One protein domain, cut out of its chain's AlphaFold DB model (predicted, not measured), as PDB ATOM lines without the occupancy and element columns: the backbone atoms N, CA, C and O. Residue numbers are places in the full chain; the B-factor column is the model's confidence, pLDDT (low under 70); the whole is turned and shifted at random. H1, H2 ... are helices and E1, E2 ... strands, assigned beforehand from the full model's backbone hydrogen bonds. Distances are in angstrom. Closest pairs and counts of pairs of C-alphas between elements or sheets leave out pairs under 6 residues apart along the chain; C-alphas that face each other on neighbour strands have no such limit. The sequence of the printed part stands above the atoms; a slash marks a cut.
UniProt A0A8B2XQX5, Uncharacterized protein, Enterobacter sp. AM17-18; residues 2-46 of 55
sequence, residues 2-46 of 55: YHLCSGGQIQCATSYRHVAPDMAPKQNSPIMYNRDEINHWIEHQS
ATOM      1  N   TYR A   2     161.985 199.485 154.909       32.91
ATOM      2  CA  TYR A   2     161.817 198.088 154.515       32.91
ATOM      3  C   TYR A   2     160.638 197.577 155.333       32.91
ATOM      4  O   TYR A   2     160.786 197.300 156.522       32.91
ATOM      5  N   HIS A   3     159.444 197.579 154.746       42.16
ATOM      6  CA  HIS A   3     158.307 196.932 155.386       42.16
ATOM      7  C   HIS A   3     158.529 195.422 155.298       42.16
ATOM      8  O   HIS A   3     158.456 194.824 154.228       42.16
ATOM      9  N   LEU A   4     158.856 194.834 156.447       44.16
ATOM     10  CA  LEU A   4     158.744 193.408 156.707       44.16
ATOM     11  C   LEU A   4     157.253 193.057 156.632       44.16
ATOM     12  O   LEU A   4     156.516 193.252 157.595       44.16
ATOM     13  N   CYS A   5     156.792 192.588 155.472       41.56
ATOM     14  CA  CYS A   5     155.480 191.965 155.357       41.56
ATOM     15  C   CYS A   5     155.604 190.510 155.811       41.56
ATOM     16  O   CYS A   5     156.081 189.634 155.088       41.56
ATOM     17  N   SER A   6     155.214 190.286 157.060       39.59
ATOM     18  CA  SER A   6     154.946 188.984 157.653       39.59
ATOM     19  C   SER A   6     154.032 188.163 156.735       39.59
ATOM     20  O   SER A   6     152.922 188.595 156.439       39.59
ATOM     21  N   GLY A   7     154.479 186.977 156.310       41.16
ATOM     22  CA  GLY A   7     153.623 185.998 155.624       41.16
ATOM     23  C   GLY A   7     153.777 185.919 154.102       41.16
ATOM     24  O   GLY A   7     152.828 186.158 153.368       41.16
ATOM     25  N   GLY A   8     154.956 185.515 153.622       47.84
ATOM     26  CA  GLY A   8     155.094 184.789 152.347       47.84
ATOM     27  C   GLY A   8     154.903 185.557 151.033       47.84
ATOM     28  O   GLY A   8     155.221 185.006 149.985       47.84
ATOM     29  N   GLN A   9     154.473 186.817 151.045       43.50
ATOM     30  CA  GLN A   9     154.476 187.665 149.854       43.50
ATOM     31  C   GLN A   9     155.209 188.970 150.143       43.50
ATOM     32  O   GLN A   9     154.725 189.846 150.859       43.50
ATOM     33  N   ILE A  10     156.387 189.108 149.534       50.16
ATOM     34  CA  ILE A  10     157.081 190.387 149.417       50.16
ATOM     35  C   ILE A  10     156.260 191.231 148.436       50.16
ATOM     36  O   ILE A  10     156.521 191.252 147.234       50.16
ATOM     37  N   GLN A  11     155.217 191.894 148.930       46.69
ATOM     38  CA  GLN A  11     154.547 192.951 148.186       46.69
ATOM     39  C   GLN A  11     155.387 194.219 148.330       46.69
ATOM     40  O   GLN A  11     155.094 195.124 149.105       46.69
ATOM     41  N   CYS A  12     156.512 194.229 147.623       46.31
ATOM     42  CA  CYS A  12     157.278 195.436 147.390       46.31
ATOM     43  C   CYS A  12     156.496 196.369 146.453       46.31
ATOM     44  O   CYS A  12     155.667 195.928 145.657       46.31
ATOM     45  N   ALA A  13     156.719 197.667 146.653       51.94
ATOM     46  CA  ALA A  13     156.037 198.778 146.003       51.94
ATOM     47  C   ALA A  13     155.876 198.594 144.485       51.94
ATOM     48  O   ALA A  13     156.698 197.943 143.846       51.94
ATOM     49  N   THR A  14     154.839 199.230 143.933       63.69
ATOM     50  CA  THR A  14     154.313 199.151 142.554       63.69
ATOM     51  C   THR A  14     155.378 199.036 141.447       63.69
ATOM     52  O   THR A  14     155.174 198.344 140.454       63.69
ATOM     53  N   SER A  15     156.563 199.603 141.671       64.50
ATOM     54  CA  SER A  15     157.631 199.710 140.682       64.50
ATOM     55  C   SER A  15     158.573 198.500 140.581       64.50
ATOM     56  O   SER A  15     159.333 198.421 139.612       64.50
ATOM     57  N   TYR A  16     158.559 197.550 141.529       77.62
ATOM     58  CA  TYR A  16     159.373 196.328 141.420       77.62
ATOM     59  C   TYR A  16     158.792 195.107 142.144       77.62
ATOM     60  O   TYR A  16     158.109 195.208 143.162       77.62
ATOM     61  N   ARG A  17     159.108 193.912 141.630       83.75
ATOM     62  CA  ARG A  17     158.667 192.625 142.188       83.75
ATOM     63  C   ARG A  17     159.767 191.569 142.098       83.75
ATOM     64  O   ARG A  17     160.399 191.425 141.055       83.75
ATOM     65  N   HIS A  18     159.944 190.784 143.161       85.75
ATOM     66  CA  HIS A  18     160.763 189.571 143.115       85.75
ATOM     67  C   HIS A  18     160.050 188.460 142.335       85.75
ATOM     68  O   HIS A  18     158.866 188.200 142.552       85.75
ATOM     69  N   VAL A  19     160.776 187.783 141.449       85.31
ATOM     70  CA  VAL A  19     160.267 186.697 140.607       85.31
ATOM     71  C   VAL A  19     161.102 185.436 140.792       85.31
ATOM     72  O   VAL A  19     162.321 185.495 140.935       85.31
ATOM     73  N   ALA A  20     160.442 184.283 140.776       86.12
ATOM     74  CA  ALA A  20     161.088 182.980 140.818       86.12
ATOM     75  C   ALA A  20     160.253 181.965 140.011       86.12
ATOM     76  O   ALA A  20     159.025 182.093 139.971       86.12
ATOM     77  N   PRO A  21     160.889 180.983 139.343       85.94
ATOM     78  CA  PRO A  21     160.191 180.011 138.493       85.94
ATOM     79  C   PRO A  21     159.308 179.042 139.292       85.94
ATOM     80  O   PRO A  21     158.371 178.472 138.747       85.94
ATOM     81  N   ASP A  22     159.592 178.881 140.583       90.69
ATOM     82  CA  ASP A  22     158.826 178.079 141.539       90.69
ATOM     83  C   ASP A  22     157.635 178.843 142.149       90.69
ATOM     84  O   ASP A  22     156.970 178.330 143.046       90.69
ATOM     85  N   MET A  23     157.366 180.070 141.679       83.12
ATOM     86  CA  MET A  23     156.357 180.991 142.221       83.12
ATOM     87  C   MET A  23     156.547 181.339 143.710       83.12
ATOM     88  O   MET A  23     155.655 181.934 144.314       83.12
ATOM     89  N   ALA A  24     157.714 181.044 144.294       86.19
ATOM     90  CA  ALA A  24     158.048 181.309 145.690       86.19
ATOM     91  C   ALA A  24     159.245 182.275 145.787       86.19
ATOM     92  O   ALA A  24     160.343 181.888 146.206       86.19
ATOM     93  N   PRO A  25     159.068 183.551 145.387       87.00
ATOM     94  CA  PRO A  25     160.153 184.517 145.381       87.00
ATOM     95  C   PRO A  25     160.691 184.768 146.793       87.00
ATOM     96  O   PRO A  25     159.954 185.062 147.733       87.00
ATOM     97  N   LYS A  26     162.011 184.680 146.922       86.06
ATOM     98  CA  LYS A  26     162.776 184.959 148.135       86.06
ATOM     99  C   LYS A  26     163.405 186.341 148.048       86.06
ATOM    100  O   LYS A  26     163.481 186.951 146.985       86.06
ATOM    101  N   GLN A  27     163.951 186.803 149.167       82.81
ATOM    102  CA  GLN A  27     164.630 188.096 149.242       82.81
ATOM    103  C   GLN A  27     165.789 188.237 148.237       82.81
ATOM    104  O   GLN A  27     166.069 189.334 147.764       82.81
ATOM    105  N   ASN A  28     166.468 187.133 147.914       84.25
ATOM    106  CA  ASN A  28     167.563 187.081 146.943       84.25
ATOM    107  C   ASN A  28     167.121 186.619 145.545       84.25
ATOM    108  O   ASN A  28     167.969 186.425 144.675       84.25
ATOM    109  N   SER A  29     165.822 186.411 145.324       85.56
ATOM    110  CA  SER A  29     165.310 186.070 144.002       85.56
ATOM    111  C   SER A  29     165.453 187.257 143.047       85.56
ATOM    112  O   SER A  29     165.391 188.408 143.498       85.56
ATOM    113  N   PRO A  30     165.607 186.993 141.735       87.38
ATOM    114  CA  PRO A  30     165.662 188.030 140.713       87.38
ATOM    115  C   PRO A  30     164.531 189.052 140.851       87.38
ATOM    116  O   PRO A  30     163.407 188.705 141.206       87.38
ATOM    117  N   ILE A  31     164.828 190.315 140.551       87.94
ATOM    118  CA  ILE A  31     163.859 191.411 140.610       87.94
ATOM    119  C   ILE A  31     163.497 191.822 139.185       87.94
ATOM    120  O   ILE A  31     164.376 192.057 138.357       87.94
ATOM    121  N   MET A  32     162.199 191.938 138.917       85.19
ATOM    122  CA  MET A  32     161.668 192.592 137.727       85.19
ATOM    123  C   MET A  32     161.185 193.994 138.073       85.19
ATOM    124  O   MET A  32     160.605 194.229 139.136       85.19
ATOM    125  N   TYR A  33     161.411 194.911 137.143       84.62
ATOM    126  CA  TYR A  33     161.055 196.314 137.270       84.62
ATOM    127  C   TYR A  33     159.917 196.667 136.317       84.62
ATOM    128  O   TYR A  33     159.928 196.229 135.163       84.62
ATOM    129  N   ASN A  34     158.980 197.503 136.767       86.38
ATOM    130  CA  ASN A  34     157.997 198.107 135.876       86.38
ATOM    131  C   ASN A  34     158.663 199.255 135.099       86.38
ATOM    132  O   ASN A  34     158.940 200.318 135.654       86.38
ATOM    133  N   ARG A  35     158.956 199.022 133.814       84.69
ATOM    134  CA  ARG A  35     159.622 200.009 132.953       84.69
ATOM    135  C   ARG A  35     158.796 201.279 132.782       84.69
ATOM    136  O   ARG A  35     159.384 202.356 132.804       84.69
ATOM    137  N   ASP A  36     157.478 201.167 132.673       86.94
ATOM    138  CA  ASP A  36     156.603 202.313 132.419       86.94
ATOM    139  C   ASP A  36     156.530 203.238 133.634       86.94
ATOM    140  O   ASP A  36     156.665 204.450 133.503       86.94
ATOM    141  N   GLU A  37     156.421 202.674 134.839       84.06
ATOM    142  CA  GLU A  37     156.483 203.459 136.079       84.06
ATOM    143  C   GLU A  37     157.839 204.122 136.285       84.06
ATOM    144  O   GLU A  37     157.905 205.261 136.747       84.06
ATOM    145  N   ILE A  38     158.924 203.425 135.940       83.06
ATOM    146  CA  ILE A  38     160.265 204.005 135.997       83.06
ATOM    147  C   ILE A  38     160.366 205.180 135.031       83.06
ATOM    148  O   ILE A  38     160.847 206.238 135.425       83.06
ATOM    149  N   ASN A  39     159.897 205.021 133.795       86.69
ATOM    150  CA  ASN A  39     159.912 206.094 132.805       86.69
ATOM    151  C   ASN A  39     159.073 207.283 133.277       86.69
ATOM    152  O   ASN A  39     159.570 208.405 133.306       86.69
ATOM    153  N   HIS A  40     157.860 207.028 133.768       87.50
ATOM    154  CA  HIS A  40     156.998 208.056 134.341       87.50
ATOM    155  C   HIS A  40     157.683 208.789 135.507       87.50
ATOM    156  O   HIS A  40     157.660 210.015 135.578       87.50
ATOM    157  N   TRP A  41     158.358 208.065 136.404       86.00
ATOM    158  CA  TRP A  41     159.124 208.673 137.493       86.00
ATOM    159  C   TRP A  41     160.299 209.522 136.988       86.00
ATOM    160  O   TRP A  41     160.524 210.605 137.531       86.00
ATOM    161  N   ILE A  42     161.020 209.063 135.955       84.62
ATOM    162  CA  ILE A  42     162.132 209.791 135.318       84.62
ATOM    163  C   ILE A  42     161.635 211.104 134.707       84.62
ATOM    164  O   ILE A  42     162.239 212.149 134.935       84.62
ATOM    165  N   GLU A  43     160.528 211.064 133.967       89.38
ATOM    166  CA  GLU A  43     159.951 212.228 133.281       89.38
ATOM    167  C   GLU A  43     159.520 213.337 134.250       89.38
ATOM    168  O   GLU A  43     159.604 214.519 133.921       89.38
ATOM    169  N   HIS A  44     159.116 212.970 135.466       87.31
ATOM    170  CA  HIS A  44     158.698 213.913 136.504       87.31
ATOM    171  C   HIS A  44     159.846 214.381 137.414       87.31
ATOM    172  O   HIS A  44     159.614 215.167 138.339       87.31
ATOM    173  N   GLN A  45     161.088 213.926 137.192       86.94
ATOM    174  CA  GLN A  45     162.224 214.401 137.983       86.94
ATOM    175  C   GLN A  45     162.484 215.886 137.722       86.94
ATOM    176  O   GLN A  45     162.601 216.342 136.586       86.94
ATOM    177  N   SER A  46     162.644 216.655 138.799       84.62
ATOM    178  CA  SER A  46     163.110 218.036 138.682       84.62
ATOM    179  C   SER A  46     164.550 218.075 138.151       84.62
ATOM    180  O   SER A  46     165.362 217.230 138.540       84.62
TER     181      SER A  46
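AT A GLANCE: This is residues 2 to 46 of the 55 residues of an uncharacterized protein of Enterobacter sp. AM17-18 (UniProt A0A8B2XQX5). This is a loosely built domain with little regular structure: a tiny two-strand hairpin, E1 and E2, with its long loop towards one end of the length and a short helix, H1, towards the other. Residues 2 to 15 form a long, unnamed lead-in to E1. The printed part has 45 residues, with 15 in the named elements E1, E2 and H1, in that order, class mixed. It is loose, with a radius of gyration of the C-alphas of 12.7 A, and spans 37 by 23 by 13 A.

HOW THE PARTS SIT: Look first at E1, residues 16 to 18, and E2, residues 31 to 33, an antiparallel hairpin at 156 degrees. N 17 and O 32 are within hydrogen-bond range at 2.9 A. H1, residues 35 to 43, is apart from E1; its O i to N i+4 pairs are each within range.

IN THESE COORDINATES: Find C-alpha 16 at (159.373, 196.328, 141.420), where E1 begins. H1 runs 12.2 A to C-alpha 43 at (159.951, 212.228, 133.281).

THE WHOLE: The farthest C-alphas, Asp 22 and Ser 46, are 40.3 A apart. The link E1 to E2 is long, and the printed part has no cut. Residues 2 to 15 have pLDDT under 70.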